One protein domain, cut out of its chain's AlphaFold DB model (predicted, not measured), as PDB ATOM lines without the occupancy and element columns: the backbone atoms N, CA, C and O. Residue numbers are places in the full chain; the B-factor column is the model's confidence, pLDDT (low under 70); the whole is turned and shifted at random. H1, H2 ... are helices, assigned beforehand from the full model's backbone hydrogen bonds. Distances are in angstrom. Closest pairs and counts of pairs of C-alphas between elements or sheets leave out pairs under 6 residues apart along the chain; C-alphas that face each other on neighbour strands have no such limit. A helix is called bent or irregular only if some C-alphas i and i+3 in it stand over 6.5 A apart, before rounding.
ATOM      1  N   ILE A  43     251.216 303.247 258.325       97.94
ATOM      2  CA  ILE A  43     251.169 304.514 259.054       97.94
ATOM      3  C   ILE A  43     252.362 305.378 258.661       97.94
ATOM      4  O   ILE A  43     252.182 306.554 258.354       97.94
ATOM      5  N   GLU A  44     253.560 304.804 258.563       96.62
ATOM      6  CA  GLU A  44     254.726 305.524 258.043       96.62
ATOM      7  C   GLU A  44     254.508 305.981 256.591       96.62
ATOM      8  O   GLU A  44     254.832 307.120 256.246       96.62
ATOM      9  N   LYS A  45     253.878 305.153 255.744       97.31
ATOM     10  CA  LYS A  45     253.528 305.535 254.363       97.31
ATOM     11  C   LYS A  45     252.516 306.683 254.345       97.31
ATOM     12  O   LYS A  45     252.649 307.614 253.549       97.31
ATOM     13  N   ALA A  46     251.524 306.661 255.235       98.06
ATOM     14  CA  ALA A  46     250.577 307.764 255.389       98.06
ATOM     15  C   ALA A  46     251.263 309.050 255.886       98.06
ATOM     16  O   ALA A  46     250.966 310.132 255.375       98.06
ATOM     17  N   HIS A  47     252.217 308.946 256.815       98.00
ATOM     18  CA  HIS A  47     253.021 310.084 257.262       98.00
ATOM     19  C   HIS A  47     253.849 310.681 256.127       98.00
ATOM     20  O   HIS A  47     253.836 311.899 255.959       98.00
ATOM     21  N   ASN A  48     254.497 309.851 255.307       97.75
ATOM     22  CA  ASN A  48     255.204 310.329 254.120       97.75
ATOM     23  C   ASN A  48     254.280 311.134 253.204       97.75
ATOM     24  O   ASN A  48     254.609 312.256 252.831       97.75
ATOM     25  N   ARG A  49     253.094 310.602 252.891       97.88
ATOM     26  CA  ARG A  49     252.112 311.290 252.040       97.88
ATOM     27  C   ARG A  49     251.662 312.630 252.625       97.88
ATOM     28  O   ARG A  49     251.568 313.610 251.893       97.88
ATOM     29  N   ALA A  50     251.439 312.697 253.938       97.88
ATOM     30  CA  ALA A  50     251.098 313.950 254.608       97.88
ATOM     31  C   ALA A  50     252.220 314.995 254.477       97.88
ATOM     32  O   ALA A  50     251.950 316.157 254.177       97.88
ATOM     33  N   TRP A  51     253.481 314.585 254.641       98.12
ATOM     34  CA  TRP A  51     254.625 315.483 254.478       98.12
ATOM     35  C   TRP A  51     254.861 315.901 253.029       98.12
ATOM     36  O   TRP A  51     255.227 317.049 252.789       98.12
ATOM     37  N   MET A  52     254.596 315.027 252.057       97.81
ATOM     38  CA  MET A  52     254.625 315.391 250.639       97.81
ATOM     39  C   MET A  52     253.616 316.502 250.325       97.81
ATOM     40  O   MET A  52     253.979 317.483 249.681       97.81
ATOM     41  N   GLU A  53     252.380 316.390 250.823       96.62
ATOM     42  CA  GLU A  53     251.361 317.432 250.639       96.62
ATOM     43  C   GLU A  53     251.740 318.729 251.366       96.62
ATOM     44  O   GLU A  53     251.620 319.823 250.815       96.62
ATOM     45  N   TYR A  54     252.289 318.621 252.577       97.38
ATOM     46  CA  TYR A  54     252.809 319.777 253.302       97.38
ATOM     47  C   TYR A  54     253.897 320.513 252.500       97.38
ATOM     48  O   TYR A  54     253.827 321.731 252.334       97.38
ATOM     49  N   ILE A  55     254.860 319.780 251.936       97.44
ATOM     50  CA  ILE A  55     255.939 320.321 251.097       97.44
ATOM     51  C   ILE A  55     255.398 320.901 249.785       97.44
ATOM     52  O   ILE A  55     255.916 321.908 249.304       97.44
ATOM     53  N   ASN A  56     254.338 320.326 249.212       93.06
ATOM     54  CA  ASN A  56     253.719 320.844 247.991       93.06
ATOM     55  C   ASN A  56     253.287 322.314 248.146       93.06
ATOM     56  O   ASN A  56     253.463 323.115 247.220       93.06
ATOM     57  N   SER A  57     252.832 322.699 249.346       93.62
ATOM     58  CA  SER A  57     252.479 324.087 249.664       93.62
ATOM     59  C   SER A  57     253.654 325.064 249.515       93.62
ATOM     60  O   SER A  57     253.435 326.237 249.231       93.62
ATOM     61  N   PHE A  58     254.911 324.609 249.590       97.00
ATOM     62  CA  PHE A  58     256.089 325.487 249.588       97.00
ATOM     63  C   PHE A  58     256.260 326.226 248.262       97.00
ATOM     64  O   PHE A  58     256.838 327.314 248.215       97.00
ATOM     65  N   ASN A  59     255.714 325.659 247.182       93.62
ATOM     66  CA  ASN A  59     255.716 326.289 245.870       93.62
ATOM     67  C   ASN A  59     255.022 327.659 245.888       93.62
ATOM     68  O   ASN A  59     255.451 328.541 245.147       93.62
ATOM     69  N   ILE A  60     254.006 327.871 246.741       95.19
ATOM     70  CA  ILE A  60     253.315 329.165 246.823       95.19
ATOM     71  C   ILE A  60     254.212 330.244 247.429       95.19
ATOM     72  O   ILE A  60     254.314 331.334 246.869       95.19
ATOM     73  N   PHE A  61     254.923 329.929 248.514       96.25
ATOM     74  CA  PHE A  61     255.823 330.876 249.169       96.25
ATOM     75  C   PHE A  61     257.015 331.178 248.272       96.25
ATOM     76  O   PHE A  61     257.366 332.338 248.082       96.25
ATOM     77  N   PHE A  62     257.593 330.156 247.633       94.88
ATOM     78  CA  PHE A  62     258.677 330.384 246.685       94.88
ATOM     79  C   PHE A  62     258.226 331.252 245.503       94.88
ATOM     80  O   PHE A  62     258.934 332.174 245.108       94.88
ATOM     81  N   PHE A  63     257.027 331.016 244.965       94.25
ATOM     82  CA  PHE A  63     256.456 331.878 243.931       94.25
ATOM     83  C   PHE A  63     256.306 333.328 244.413       94.25
ATOM     84  O   PHE A  63     256.699 334.242 243.694       94.25
ATOM     85  N   GLN A  64     255.814 333.546 245.635       95.75
ATOM     86  CA  GLN A  64     255.701 334.885 246.226       95.75
ATOM     87  C   GLN A  64     257.062 335.578 246.372       95.75
ATOM     88  O   GLN A  64     257.162 336.757 246.048       95.75
ATOM     89  N   ILE A  65     258.116 334.856 246.772       95.25
ATOM     90  CA  ILE A  65     259.485 335.397 246.843       95.25
ATOM     91  C   ILE A  65     259.934 335.912 245.471       95.25
ATOM     92  O   ILE A  65     260.455 337.017 245.368       95.25
ATOM     93  N   ILE A  66     259.723 335.124 244.413       92.56
ATOM     94  CA  ILE A  66     260.152 335.465 243.049       92.56
ATOM     95  C   ILE A  66     259.325 336.619 242.462       92.56
ATOM     96  O   ILE A  66     259.866 337.452 241.738       92.56
ATOM     97  N   MET A  67     258.026 336.672 242.765       93.12
ATOM     98  CA  MET A  67     257.088 337.645 242.194       93.12
ATOM     99  C   MET A  67     256.974 338.957 242.971       93.12
ATOM    100  O   MET A  67     256.372 339.902 242.461       93.12
ATOM    101  N   ALA A  68     257.497 339.022 244.197       95.50
ATOM    102  CA  ALA A  68     257.453 340.235 244.998       95.50
ATOM    103  C   ALA A  68     258.145 341.406 244.276       95.50
ATOM    104  O   ALA A  68     259.205 341.256 243.663       95.50
ATOM    105  N   LYS A  69     257.511 342.578 244.348       92.56
ATOM    106  CA  LYS A  69     257.976 343.817 243.705       92.56
ATOM    107  C   LYS A  69     258.783 344.706 244.641       92.56
ATOM    108  O   LYS A  69     259.506 345.583 244.189       92.56
ATOM    109  N   ASP A  70     258.669 344.461 245.939       95.44
ATOM    110  CA  ASP A  70     259.378 345.187 246.975       95.44
ATOM    111  C   ASP A  70     259.956 344.223 248.019       95.44
ATOM    112  O   ASP A  70     259.562 343.056 248.147       95.44
ATOM    113  N   LYS A  71     260.928 344.743 248.766       95.50
ATOM    114  CA  LYS A  71     261.678 343.994 249.770       95.50
ATOM    115  C   LYS A  71     260.817 343.567 250.961       95.50
ATOM    116  O   LYS A  71     261.132 342.560 251.588       95.50
ATOM    117  N   GLU A  72     259.756 344.299 251.293       96.88
ATOM    118  CA  GLU A  72     258.878 343.950 252.413       96.88
ATOM    119  C   GLU A  72     258.077 342.686 252.089       96.88
ATOM    120  O   GLU A  72     258.154 341.697 252.820       96.88
ATOM    121  N   ALA A  73     257.387 342.672 250.946       96.56
ATOM    122  CA  ALA A  73     256.654 341.510 250.457       96.56
ATOM    123  C   ALA A  73     257.580 340.297 250.259       96.56
ATOM    124  O   ALA A  73     257.239 339.180 250.661       96.56
ATOM    125  N   GLY A  74     258.773 340.525 249.701       96.94
ATOM    126  CA  GLY A  74     259.794 339.496 249.522       96.94
ATOM    127  C   GLY A  74     260.257 338.872 250.839       96.94
ATOM    128  O   GLY A  74     260.246 337.647 250.991       96.94
ATOM    129  N   ASN A  75     260.596 339.705 251.826       96.81
ATOM    130  CA  ASN A  75     261.007 339.246 253.152       96.81
ATOM    131  C   ASN A  75     259.879 338.531 253.900       96.81
ATOM    132  O   ASN A  75     260.134 337.535 254.574       96.81
ATOM    133  N   ASN A  76     258.632 338.988 253.763       97.69
ATOM    134  CA  ASN A  76     257.480 338.305 254.349       97.69
ATOM    135  C   ASN A  76     257.337 336.884 253.787       97.69
ATOM    136  O   ASN A  76     257.214 335.932 254.559       97.69
ATOM    137  N   ALA A  77     257.447 336.713 252.467       97.44
ATOM    138  CA  ALA A  77     257.393 335.394 251.838       97.44
ATOM    139  C   ALA A  77     258.580 334.493 252.240       97.44
ATOM    140  O   ALA A  77     258.389 333.299 252.488       97.44
ATOM    141  N   ILE A  78     259.790 335.056 252.378       97.56
ATOM    142  CA  ILE A  78     260.955 334.340 252.931       97.56
ATOM    143  C   ILE A  78     260.657 333.847 254.346       97.56
ATOM    144  O   ILE A  78     260.903 332.680 254.650       97.56
ATOM    145  N   ASN A  79     260.120 334.711 255.207       97.44
ATOM    146  CA  ASN A  79     259.829 334.372 256.596       97.44
ATOM    147  C   ASN A  79     258.766 333.274 256.704       97.44
ATOM    148  O   ASN A  79     258.922 332.359 257.510       97.44
ATOM    149  N   GLU A  80     257.720 333.310 255.876       97.62
ATOM    150  CA  GLU A  80     256.720 332.238 255.840       97.62
ATOM    151  C   GLU A  80     257.315 330.905 255.380       97.62
ATOM    152  O   GLU A  80     257.051 329.874 256.004       97.62
ATOM    153  N   LEU A  81     258.186 330.911 254.364       98.06
ATOM    154  CA  LEU A  81     258.869 329.694 253.926       98.06
ATOM    155  C   LEU A  81     259.834 329.161 254.999       98.06
ATOM    156  O   LEU A  81     259.832 327.961 255.278       98.06
ATOM    157  N   LYS A  82     260.596 330.040 255.667       97.62
ATOM    158  CA  LYS A  82     261.455 329.680 256.810       97.62
ATOM    159  C   LYS A  82     260.652 329.032 257.941       97.62
ATOM    160  O   LYS A  82     261.082 328.019 258.488       97.62
ATOM    161  N   LYS A  83     259.456 329.547 258.259       97.44
ATOM    162  CA  LYS A  83     258.558 328.932 259.257       97.44
ATOM    163  C   LYS A  83     258.157 327.509 258.872       97.44
ATOM    164  O   LYS A  83     258.104 326.649 259.749       97.44
ATOM    165  N   GLN A  84     257.907 327.239 257.588       97.94
ATOM    166  CA  GLN A  84     257.592 325.876 257.160       97.94
ATOM    167  C   GLN A  84     258.795 324.935 257.313       97.94
ATOM    168  O   GLN A  84     258.657 323.815 257.808       97.94
ATOM    169  N   PHE A  85     259.995 325.404 256.961       98.38
ATOM    170  CA  PHE A  85     261.221 324.634 257.170       98.38
ATOM    171  C   PHE A  85     261.543 324.404 258.647       98.38
ATOM    172  O   PHE A  85     262.007 323.325 258.987       98.38
ATOM    173  N   LEU A  86     261.209 325.333 259.545       98.00
ATOM    174  CA  LEU A  86     261.296 325.098 260.991       98.00
ATOM    175  C   LEU A  86     260.371 323.954 261.449       98.00
ATOM    176  O   LEU A  86     260.691 323.223 262.385       98.00
ATOM    177  N   GLY A  87     259.215 323.788 260.798       97.06
ATOM    178  CA  GLY A  87     258.345 322.627 260.986       97.06
ATOM    179  C   GLY A  87     259.026 321.327 260.559       97.06
ATOM    180  O   GLY A  87     259.057 320.370 261.335       97.06
ATOM    181  N   LEU A  88     259.631 321.318 259.366       98.06
ATOM    182  CA  LEU A  88     260.375 320.163 258.849       98.06
ATOM    183  C   LEU A  88     261.602 319.829 259.696       98.06
ATOM    184  O   LEU A  88     261.846 318.656 259.959       98.06
ATOM    185  N   GLU A  89     262.321 320.833 260.197       98.56
ATOM    186  CA  GLU A  89     263.498 320.656 261.048       98.56
ATOM    187  C   GLU A  89     263.172 319.823 262.292       98.56
ATOM    188  O   GLU A  89     264.006 319.066 262.772       98.56
ATOM    189  N   LYS A  90     261.941 319.867 262.804       98.00
ATOM    190  CA  LYS A  90     261.548 319.065 263.973       98.00
ATOM    191  C   LYS A  90     261.394 317.577 263.662       98.00
ATOM    192  O   LYS A  90     261.546 316.765 264.570       98.00
ATOM    193  N   VAL A  91     261.110 317.217 262.412       97.88
ATOM    194  CA  VAL A  91     260.697 315.854 262.029       97.88
ATOM    195  C   VAL A  91     261.671 315.149 261.094       97.88
ATOM    196  O   VAL A  91     261.741 313.923 261.119       97.88
ATOM    197  N   VAL A  92     262.447 315.904 260.314       98.25
ATOM    198  CA  VAL A  92     263.509 315.360 259.468       98.25
ATOM    199  C   VAL A  92     264.516 314.622 260.353       98.25
ATOM    200  O   VAL A  92     264.967 315.146 261.382       98.25
ATOM    201  N   LYS A  93     264.839 313.385 259.977       98.00
ATOM    202  CA  LYS A  93     265.821 312.565 260.699       98.00
ATOM    203  C   LYS A  93     267.249 312.814 260.205       98.00
ATOM    204  O   LYS A  93     268.146 312.846 261.038       98.00
ATOM    205  N   ALA A  94     267.405 313.093 258.905       96.50
ATOM    206  CA  ALA A  94     268.665 313.249 258.173       96.50
ATOM    207  C   ALA A  94     269.513 311.947 258.120       96.50
ATOM    208  O   ALA A  94     269.433 311.138 259.043       96.50
ATOM    209  N   PRO A  95     270.286 311.692 257.039       96.94
ATOM    210  CA  PRO A  95     270.511 312.562 255.877       96.94
ATOM    211  C   PRO A  95     269.321 312.654 254.908       96.94
ATOM    212  O   PRO A  95     269.232 313.625 254.167       96.94
ATOM    213  N   TRP A  96     268.374 311.717 254.944       98.12
ATOM    214  CA  TRP A  96     267.092 311.814 254.235       98.12
ATOM    215  C   TRP A  96     265.958 312.155 255.198       98.12
ATOM    216  O   TRP A  96     266.135 312.144 256.422       98.12
ATOM    217  N   PHE A  97     264.760 312.409 254.668       98.38
ATOM    218  CA  PHE A  97     263.592 312.710 255.493       98.38
ATOM    219  C   PHE A  97     263.357 311.640 256.571       98.38
ATOM    220  O   PHE A  97     263.261 311.951 257.762       98.38
ATOM    221  N   ASN A  98     263.390 310.372 256.155       97.50
ATOM    222  CA  ASN A  98     263.194 309.206 257.016       97.50
ATOM    223  C   ASN A  98     264.484 308.658 257.653       97.50
ATOM    224  O   ASN A  98     264.434 307.618 258.313       97.50
ATOM    225  N   GLY A  99     265.616 309.352 257.515       96.81
ATOM    226  CA  GLY A  99     266.908 308.950 258.074       96.81
ATOM    227  C   GLY A  99     267.809 308.362 256.996       96.81
ATOM    228  O   GLY A  99     268.140 309.048 256.038       96.81
ATOM    229  N   GLU A 100     268.177 307.090 257.127       95.94
ATOM    230  CA  GLU A 100     269.136 306.426 256.226       95.94
ATOM    231  C   GLU A 100     268.574 306.096 254.835       95.94
ATOM    232  O   GLU A 100     269.323 305.961 253.869       95.94
ATOM    233  N   ASN A 101     267.249 305.994 254.703       93.50
ATOM    234  CA  ASN A 101     266.609 305.568 253.462       93.50
ATOM    235  C   ASN A 101     266.022 306.750 252.688       93.50
ATOM    236  O   ASN A 101     265.178 307.483 253.207       93.50
ATOM    237  N   TYR A 102     266.425 306.865 251.422       96.19
ATOM    238  CA  TYR A 102     265.807 307.762 250.449       96.19
ATOM    239  C   TYR A 102     264.345 307.374 250.211       96.19
ATOM    240  O   TYR A 102     264.027 306.191 250.080       96.19
ATOM    241  N   SER A 103     263.461 308.365 250.145       97.00
ATOM    242  CA  SER A 103     262.016 308.172 250.143       97.00
ATOM    243  C   SER A 103     261.274 309.154 249.236       97.00
ATOM    244  O   SER A 103     261.835 310.112 248.700       97.00
ATOM    245  N   MET A 104     259.964 308.950 249.093       97.25
ATOM    246  CA  MET A 104     259.122 309.822 248.271       97.25
ATOM    247  C   MET A 104     259.009 311.265 248.806       97.25
ATOM    248  O   MET A 104     258.743 312.205 248.047       97.25
ATOM    249  N   VAL A 105     259.261 311.476 250.102       98.19
ATOM    250  CA  VAL A 105     259.314 312.826 250.683       98.19
ATOM    251  C   VAL A 105     260.529 313.588 250.145       98.19
ATOM    252  O   VAL A 105     260.425 314.765 249.802       98.19
ATOM    253  N   ASP A 106     261.657 312.895 249.976       98.38
ATOM    254  CA  ASP A 106     262.885 313.455 249.412       98.38
ATOM    255  C   ASP A 106     262.703 313.828 247.934       98.38
ATOM    256  O   ASP A 106     263.113 314.905 247.506       98.38
ATOM    257  N   VAL A 107     262.015 312.984 247.157       96.94
ATOM    258  CA  VAL A 107     261.631 313.303 245.768       96.94
ATOM    259  C   VAL A 107     260.791 314.584 245.720       96.94
ATOM    260  O   VAL A 107     261.034 315.463 244.894       96.94
ATOM    261  N   SER A 108     259.821 314.710 246.627       97.00
ATOM    262  CA  SER A 108     258.879 315.835 246.655       97.00
ATOM    263  C   SER A 108     259.534 317.174 247.008       97.00
ATOM    264  O   SER A 108     259.141 318.204 246.460       97.00
ATOM    265  N   VAL A 109     260.547 317.185 247.884       98.12
ATOM    266  CA  VAL A 109     261.239 318.428 248.278       98.12
ATOM    267  C   VAL A 109     262.324 318.864 247.289       98.12
ATOM    268  O   VAL A 109     262.682 320.043 247.265       98.12
ATOM    269  N   ALA A 110     262.849 317.948 246.464       98.06
ATOM    270  CA  ALA A 110     264.015 318.201 245.615       98.06
ATOM    271  C   ALA A 110     263.929 319.496 244.784       98.06
ATOM    272  O   ALA A 110     264.875 320.290 244.831       98.06
ATOM    273  N   PRO A 111     262.804 319.809 244.102       96.56
ATOM    274  CA  PRO A 111     262.696 321.047 243.332       96.56
ATOM    275  C   PRO A 111     262.820 322.311 244.192       96.56
ATOM    276  O   PRO A 111     263.324 323.328 243.717       96.56
ATOM    277  N   ILE A 112     262.367 322.271 245.451       97.88
ATOM    278  CA  ILE A 112     262.511 323.396 246.377       97.88
ATOM    279  C   ILE A 112     263.975 323.558 246.782       97.88
ATOM    280  O   ILE A 112     264.481 324.673 246.710       97.88
ATOM    281  N   PHE A 113     264.695 322.488 247.121       98.44
ATOM    282  CA  PHE A 113     266.115 322.606 247.477       98.44
ATOM    283  C   PHE A 113     266.999 323.091 246.326       98.44
ATOM    284  O   PHE A 113     267.881 323.919 246.556       98.44
ATOM    285  N   VAL A 114     266.717 322.685 245.084       98.00
ATOM    286  CA  VAL A 114     267.395 323.243 243.897       98.00
ATOM    287  C   VAL A 114     267.203 324.761 243.832       98.00
ATOM    288  O   VAL A 114     268.155 325.520 243.642       98.00
ATOM    289  N   ARG A 115     265.972 325.225 244.058       97.00
ATOM    290  CA  ARG A 115     265.619 326.649 244.050       97.00
ATOM    291  C   ARG A 115     266.227 327.428 245.218       97.00
ATOM    292  O   ARG A 115     266.699 328.542 245.011       97.00
ATOM    293  N   LEU A 116     266.263 326.857 246.422       97.44
ATOM    294  CA  LEU A 116     266.934 327.474 247.570       97.44
ATOM    295  C   LEU A 116     268.444 327.590 247.339       97.44
ATOM    296  O   LEU A 116     269.023 328.631 247.639       97.44
ATOM    297  N   SER A 117     269.069 326.569 246.738       97.31
ATOM    298  CA  SER A 117     270.485 326.618 246.349       97.31
ATOM    299  C   SER A 117     270.756 327.765 245.375       97.31
ATOM    300  O   SER A 117     271.731 328.496 245.544       97.31
ATOM    301  N   PHE A 118     269.876 327.962 244.388       96.50
ATOM    302  CA  PHE A 118     269.959 329.097 243.471       96.50
ATOM    303  C   PHE A 118     269.865 330.442 244.203       96.50
ATOM    304  O   PHE A 118     270.704 331.312 243.969       96.50
ATOM    305  N   VAL A 119     268.876 330.606 245.090       96.75
ATOM    306  CA  VAL A 119     268.672 331.854 245.842       96.75
ATOM    307  C   VAL A 119     269.890 332.171 246.709       96.75
ATOM    308  O   VAL A 119     270.414 333.281 246.631       96.75
ATOM    309  N   LYS A 120     270.407 331.184 247.449       96.75
ATOM    310  CA  LYS A 120     271.618 331.342 248.261       96.75
ATOM    311  C   LYS A 120     272.827 331.737 247.412       96.75
ATOM    312  O   LYS A 120     273.499 332.709 247.721       96.75
ATOM    313  N   LYS A 121     273.092 331.023 246.313       95.75
ATOM    314  CA  LYS A 121     274.262 331.283 245.451       95.75
ATOM    315  C   LYS A 121     274.196 332.622 244.714       95.75
ATOM    316  O   LYS A 121     275.243 333.182 244.412       95.75
ATOM    317  N   SER A 122     272.995 333.100 244.390       95.56
ATOM    318  CA  SER A 122     272.814 334.302 243.563       95.56
ATOM    319  C   SER A 122     272.631 335.576 244.387       95.56
ATOM    320  O   SER A 122     273.003 336.645 243.915       95.56
ATOM    321  N   PHE A 123     272.059 335.470 245.591       95.69
ATOM    322  CA  PHE A 123     271.635 336.625 246.396       95.69
ATOM    323  C   PHE A 123     272.108 336.579 247.853       95.69
ATOM    324  O   PHE A 123     271.758 337.469 248.620       95.69
ATOM    325  N   ASP A 124     272.862 335.549 248.250       96.12
ATOM    326  CA  ASP A 124     273.341 335.339 249.626       96.12
ATOM    327  C   ASP A 124     272.217 335.286 250.680       96.12
ATOM    328  O   ASP A 124     272.376 335.649 251.842       96.12
ATOM    329  N   ILE A 125     271.035 334.815 250.270       96.19
ATOM    330  CA  ILE A 125     269.893 334.602 251.163       96.19
ATOM    331  C   ILE A 125     269.821 333.116 251.505       96.19
ATOM    332  O   ILE A 125     269.402 332.296 250.683       96.19
ATOM    333  N   ASP A 126     270.194 332.766 252.734       97.25
ATOM    334  CA  ASP A 126     270.078 331.396 253.228       97.25
ATOM    335  C   ASP A 126     268.738 331.170 253.952       97.25
ATOM    336  O   ASP A 126     268.462 331.705 255.033       97.25
ATOM    337  N   LEU A 127     267.871 330.374 253.320       97.31
ATOM    338  CA  LEU A 127     266.579 329.974 253.878       97.31
ATOM    339  C   LEU A 127     266.675 328.783 254.838       97.31
ATOM    340  O   LEU A 127     265.704 328.511 255.539       97.31
ATOM    341  N   LEU A 128     267.818 328.096 254.874       98.00
ATOM    342  CA  LEU A 128     268.084 326.961 255.758       98.00
ATOM    343  C   LEU A 128     269.094 327.313 256.859       98.00
ATOM    344  O   LEU A 128     269.604 326.416 257.530       98.00
ATOM    345  N   ASP A 129     269.385 328.602 257.033       96.56
ATOM    346  CA  ASP A 129     270.189 329.092 258.147       96.56
ATOM    347  C   ASP A 129     269.566 328.679 259.486       96.56
ATOM    348  O   ASP A 129     268.344 328.665 259.627       96.56
ATOM    349  N   GLU A 130     270.413 328.298 260.440       96.56
ATOM    350  CA  GLU A 130     270.026 327.731 261.742       96.56
ATOM    351  C   GLU A 130     269.180 326.433 261.685       96.56
ATOM    352  O   GLU A 130     268.685 325.974 262.716       96.56
ATOM    353  N   LEU A 131     269.048 325.787 260.515       98.31
ATOM    354  CA  LEU A 131     268.306 324.529 260.326       98.31
ATOM    355  C   LEU A 131     269.250 323.391 259.885       98.31
ATOM    356  O   LEU A 131     269.244 322.989 258.716       98.31
ATOM    357  N   PRO A 132     270.110 322.871 260.784       98.44
ATOM    358  CA  PRO A 132     271.206 321.976 260.417       98.44
ATOM    359  C   PRO A 132     270.747 320.653 259.791       98.44
ATOM    360  O   PRO A 132     271.417 320.165 258.878       98.44
ATOM    361  N   LYS A 133     269.617 320.069 260.213       98.69
ATOM    362  CA  LYS A 133     269.150 318.806 259.623       98.69
ATOM    363  C   LYS A 133     268.555 319.023 258.236       98.69
ATOM    364  O   LYS A 133     268.862 318.263 257.321       98.69
ATOM    365  N   CYS A 134     267.773 320.085 258.036       98.69
ATOM    366  CA  CYS A 134     267.317 320.485 256.705       98.69
ATOM    367  C   CYS A 134     268.492 320.865 255.796       98.69
ATOM    368  O   CYS A 134     268.454 320.581 254.600       98.69
ATOM    369  N   ARG A 135     269.553 321.469 256.348       98.50
ATOM    370  CA  ARG A 135     270.779 321.776 255.608       98.50
ATOM    371  C   ARG A 135     271.466 320.507 255.121       98.50
ATOM    372  O   ARG A 135     271.671 320.373 253.918       98.50
ATOM    373  N   GLN A 136     271.729 319.563 256.025       98.56
ATOM    374  CA  GLN A 136     272.313 318.263 255.687       98.56
ATOM    375  C   GLN A 136     271.466 317.520 254.648       98.56
ATOM    376  O   GLN A 136     272.014 316.987 253.683       98.56
ATOM    377  N   TRP A 137     270.143 317.525 254.831       98.69
ATOM    378  CA  TRP A 137     269.194 316.907 253.913       98.69
ATOM    379  C   TRP A 137     269.262 317.516 252.515       98.69
ATOM    380  O   TRP A 137     269.366 316.802 251.519       98.69
ATOM    381  N   SER A 138     269.268 318.844 252.442       98.69
ATOM    382  CA  SER A 138     269.399 319.552 251.179       98.69
ATOM    383  C   SER A 138     270.730 319.275 250.493       98.69
ATOM    384  O   SER A 138     270.730 319.128 249.277       98.69
ATOM    385  N   ASP A 139     271.839 319.206 251.225       98.31
ATOM    386  CA  ASP A 139     273.154 318.961 250.623       98.31
ATOM    387  C   ASP A 139     273.260 317.548 250.051       98.31
ATOM    388  O   ASP A 139     273.573 317.396 248.871       98.31
ATOM    389  N   HIS A 140     272.853 316.530 250.815       97.75
ATOM    390  CA  HIS A 140     272.828 315.146 250.326       97.75
ATOM    391  C   HIS A 140     271.909 314.985 249.110       97.75
ATOM    392  O   HIS A 140     272.225 314.260 248.164       97.75
ATOM    393  N   LEU A 141     270.758 315.664 249.112       98.06
ATOM    394  CA  LEU A 141     269.811 315.576 248.009       98.06
ATOM    395  C   LEU A 141     270.322 316.250 246.734       98.06
ATOM    396  O   LEU A 141     270.105 315.718 245.648       98.06
ATOM    397  N   LEU A 142     271.006 317.390 246.851       98.06
ATOM    398  CA  LEU A 142     271.548 318.124 245.704       98.06
ATOM    399  C   LEU A 142     272.748 317.423 245.050       98.06
ATOM    400  O   LEU A 142     273.021 317.676 243.879       98.06
ATOM    401  N   GLU A 143     273.428 316.533 245.770       97.81
ATOM    402  CA  GLU A 143     274.510 315.691 245.238       97.81
ATOM    403  C   GLU A 143     274.000 314.432 244.523       97.81
ATOM    404  O   GLU A 143     274.750 313.752 243.820       97.81
ATOM    405  N   ARG A 144     272.716 314.094 244.671       97.44
ATOM    406  CA  ARG A 144     272.155 312.884 244.076       97.44
ATOM    407  C   ARG A 144     272.053 313.025 242.556       97.44
ATOM    408  O   ARG A 144     271.368 313.914 242.055       97.44
ATOM    409  N   GLN A 145     272.620 312.066 241.823       97.31
ATOM    410  CA  GLN A 145     272.643 312.075 240.353       97.31
ATOM    411  C   GLN A 145     271.251 312.269 239.724       97.31
ATOM    412  O   GLN A 145     271.089 313.098 238.837       97.31
ATOM    413  N   SER A 146     270.221 311.588 240.243       95.62
ATOM    414  CA  SER A 146     268.849 311.728 239.733       95.62
ATOM    415  C   SER A 146     268.264 313.133 239.918       95.62
ATOM    416  O   SER A 146     267.359 313.517 239.186       95.62
ATOM    417  N   VAL A 147     268.744 313.897 240.906       97.31
ATOM    418  CA  VAL A 147     268.344 315.296 241.113       97.31
ATOM    419  C   VAL A 147     269.097 316.191 240.140       97.31
ATOM    420  O   VAL A 147     268.461 316.993 239.461       97.31
ATOM    421  N   ILE A 148     270.412 316.004 240.009       96.88
ATOM    422  CA  ILE A 148     271.257 316.747 239.064       96.88
ATOM    423  C   ILE A 148     270.714 316.618 237.634       96.88
ATOM    424  O   ILE A 148     270.498 317.625 236.970       96.88
ATOM    425  N   GLU A 149     270.404 315.397 237.195       96.94
ATOM    426  CA  GLU A 149     269.894 315.111 235.844       96.94
ATOM    427  C   GLU A 149     268.458 315.601 235.608       96.94
ATOM    428  O   GLU A 149     268.033 315.749 234.465       96.94
ATOM    429  N   SER A 150     267.692 315.860 236.673       95.25
ATOM    430  CA  SER A 150     266.324 316.382 236.554       95.25
ATOM    431  C   SER A 150     266.267 317.891 236.294       95.25
ATOM    432  O   SER A 150     265.214 318.419 235.923       95.25
ATOM    433  N   VAL A 151     267.379 318.601 236.506       94.62
ATOM    434  CA  VAL A 151     267.467 320.050 236.319       94.62
ATOM    435  C   VAL A 151     267.878 320.347 234.882       94.62
ATOM    436  O   VAL A 151     268.890 319.859 234.398       94.62
ATOM    437  N   VAL A 152     267.090 321.175 234.198       93.06
ATOM    438  CA  VAL A 152     267.385 321.577 232.817       93.06
ATOM    439  C   VAL A 152     268.685 322.378 232.723       93.06
ATOM    440  O   VAL A 152     268.990 323.199 233.596       93.06
ATOM    441  N   ASP A 153     269.406 322.204 231.618       93.38
ATOM    442  CA  ASP A 153     270.600 322.993 231.325       93.38
ATOM    443  C   ASP A 153     270.301 324.496 231.380       93.38
ATOM    444  O   ASP A 153     269.277 324.982 230.894       93.38
ATOM    445  N   GLY A 154     271.202 325.253 232.009       92.81
ATOM    446  CA  GLY A 154     271.044 326.699 232.154       92.81
ATOM    447  C   GLY A 154     269.930 327.128 233.117       92.81
ATOM    448  O   GLY A 154     269.544 328.296 233.091       92.81
ATOM    449  N   PHE A 155     269.430 326.245 233.992       94.12
ATOM    450  CA  PHE A 155     268.382 326.563 234.974       94.12
ATOM    451  C   PHE A 155     268.591 327.902 235.703       94.12
ATOM    452  O   PHE A 155     267.671 328.719 235.758       94.12
ATOM    453  N   ASN A 156     269.804 328.166 236.204       93.12
ATOM    454  CA  ASN A 156     270.121 329.418 236.904       93.12
ATOM    455  C   ASN A 156     269.933 330.647 236.002       93.12
ATOM    456  O   ASN A 156     269.375 331.649 236.438       93.12
ATOM    457  N   TYR A 157     270.356 330.562 234.738       94.38
ATOM    458  CA  TYR A 157     270.165 331.633 233.759       94.38
ATOM    459  C   TYR A 157     268.676 331.857 233.476       94.38
ATOM    460  O   TYR A 157     268.199 332.984 233.556       94.38
ATOM    461  N   ILE A 158     267.916 330.782 233.237       93.94
ATOM    462  CA  ILE A 158     266.467 330.858 232.991       93.94
ATOM    463  C   ILE A 158     265.748 331.529 234.167       93.94
ATOM    464  O   ILE A 158     264.847 332.344 233.964       93.94
ATOM    465  N   LEU A 159     266.123 331.188 235.403       92.81
ATOM    466  CA  LEU A 159     265.500 331.760 236.590       92.81
ATOM    467  C   LEU A 159     265.890 333.233 236.797       92.81
ATOM    468  O   LEU A 159     265.016 334.033 237.125       92.81
ATOM    469  N   LEU A 160     267.143 333.617 236.528       95.00
ATOM    470  CA  LEU A 160     267.569 335.024 236.526       95.00
ATOM    471  C   LEU A 160     266.823 335.856 235.476       95.00
ATOM    472  O   LEU A 160     266.355 336.947 235.788       95.00
ATOM    473  N   GLU A 161     266.657 335.347 234.254       94.50
ATOM    474  CA  GLU A 161     265.907 336.052 233.208       94.50
ATOM    475  C   GLU A 161     264.429 336.221 233.581       94.50
ATOM    476  O   GLU A 161     263.846 337.279 233.345       94.50
ATOM    477  N   LYS A 162     263.826 335.232 234.254       92.00
ATOM    478  CA  LYS A 162     262.473 335.377 234.815       92.00
ATOM    479  C   LYS A 162     262.405 336.454 235.895       92.00
ATOM    480  O   LYS A 162     261.450 337.221 235.907       92.00
ATOM    481  N   LEU A 163     263.397 336.530 236.782       94.56
ATOM    482  CA  LEU A 163     263.461 337.577 237.806       94.56
ATOM    483  C   LEU A 163     263.555 338.974 237.182       94.56
ATOM    484  O   LEU A 163     262.846 339.873 237.624       94.56
ATOM    485  N   LYS A 164     264.356 339.129 236.119       93.94
ATOM    486  CA  LYS A 164     264.457 340.368 235.328       93.94
ATOM    487  C   LYS A 164     263.152 340.744 234.655       93.94
ATOM    488  O   LYS A 164     262.682 341.860 234.843       93.94
ATOM    489  N   ALA A 165     262.542 339.813 233.929       92.94
ATOM    490  CA  ALA A 165     261.260 340.044 233.267       92.94
ATOM    491  C   ALA A 165     260.147 340.418 234.261       92.94
ATOM    492  O   ALA A 165     259.237 341.170 233.921       92.94
ATOM    493  N   ASN A 166     260.235 339.915 235.493       91.19
ATOM    494  CA  ASN A 166     259.287 340.204 236.560       91.19
ATOM    495  C   ASN A 166     259.667 341.414 237.418       91.19
ATOM    496  O   ASN A 166     258.942 341.675 238.373       91.19
ATOM    497  N   GLU A 167     260.754 342.139 237.125       92.69
ATOM    498  CA  GLU A 167     261.263 343.255 237.948       92.69
ATOM    499  C   GLU A 167     261.291 342.888 239.442       92.69
ATOM    500  O   GLU A 167     260.770 343.601 240.299       92.69
TER     501      GLU A 167
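Overview. This is residues 43 to 167 of the 172 residues of the protein "Glutathione S-transferase family protein" of Flavobacteriaceae bacterium (UniProt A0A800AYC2). Three rows of helix run roughly lengthwise: the long H3, the row of H1 and H2 set nearly end to end, beside which H3 folds back as a hairpin with H2, and H4 along the other side of that row. H5 crosses from H3 to H4, opposite the row of H1 and H2, while the short H6 and then H7 lie on the side of H4 away from H3. The printed part has 125 residues with seven named helices, H1 to H7 in order along the chain, and no named strand; the class is all helix. The whole is compact, with a radius of gyration of the C-alphas of 14.5 A and spans of 45 by 30 by 24 A.

Along the chain. The longest helix is H3, residues 71 to 91, 30.7 A from first to last C-alpha, with C-alpha 71 at (261.678, 343.994, 249.770). Before it come H1, residues 43 to 56, 19.9 A long from C-alpha 43 at (251.169, 304.514, 259.054), and H2, residues 58 to 67, 14.3 A long. H4, residues 104 to 123, is 29.6 A long; it has a kink of 38 degrees near residue 111 and is irregular, with C-alphas 108 and 111 standing 7.3 A apart. H5 is residues 132 to 142, H6 is residues 145 to 148, and H7, residues 155 to 165, ends with C-alpha 165 at (261.260, 340.044, 233.267).

Arrangement. H3 and H2 touch as a helical hairpin, at a shallow tilt of 19 degrees, opposite ways; their closest C-alphas, Gly 74 and Ile 65, are 4.9 A apart. H3 and H1 are near each other, and H1 and H2 meet only through their link. With residues 85 to 89 alone H3 touches H5, about perpendicular at 84 degrees, closest at the C-alphas of Glu 89 and Cys 134, 5.8 A. The hub is H4, which touches three helices. Its residues 106 to 114 alone touch H5, about perpendicular at 84 degrees, with the C-alphas of Phe 113 and Ser 138 closest at 5.8 A. Its residues 104 to 109 alone touch H1, at a shallow tilt of 31 degrees, the same way, with the C-alphas of Val 105 and Met 52 closest at 5.3 A. H4 and H2 only just touch, with 3 pairs of C-alphas within 8 A, the closest being Ile 112 and Asn 59 at 7.4 A. H6 is close to but not clearly touching H4, at the C-alphas of Val 147 and Ala 110, 6.9 A. H7 is close to but not clearly touching H2, closest at the C-alphas of Leu 163 and Ile 66, 6.5 A, and H4, closest at those of Asn 156 and Phe 118, 6.6 A. H3 and H4 are apart. Every O i to N i+4 pair is within hydrogen-bond range in H1, H2, H5 and H7, against 15 of 17 in H3 and 14 of 16 in H4; H6 is too short for such a pair.

Size, cuts and confidence. The two C-alphas farthest apart, those of Ile 43 and Glu 167, are 45.3 A apart. The printed part has no cut. The link from H3 to H4, residues 92 to 103, is long. The mean pLDDT of the printed part is 96.5, and no printed residue is under 70.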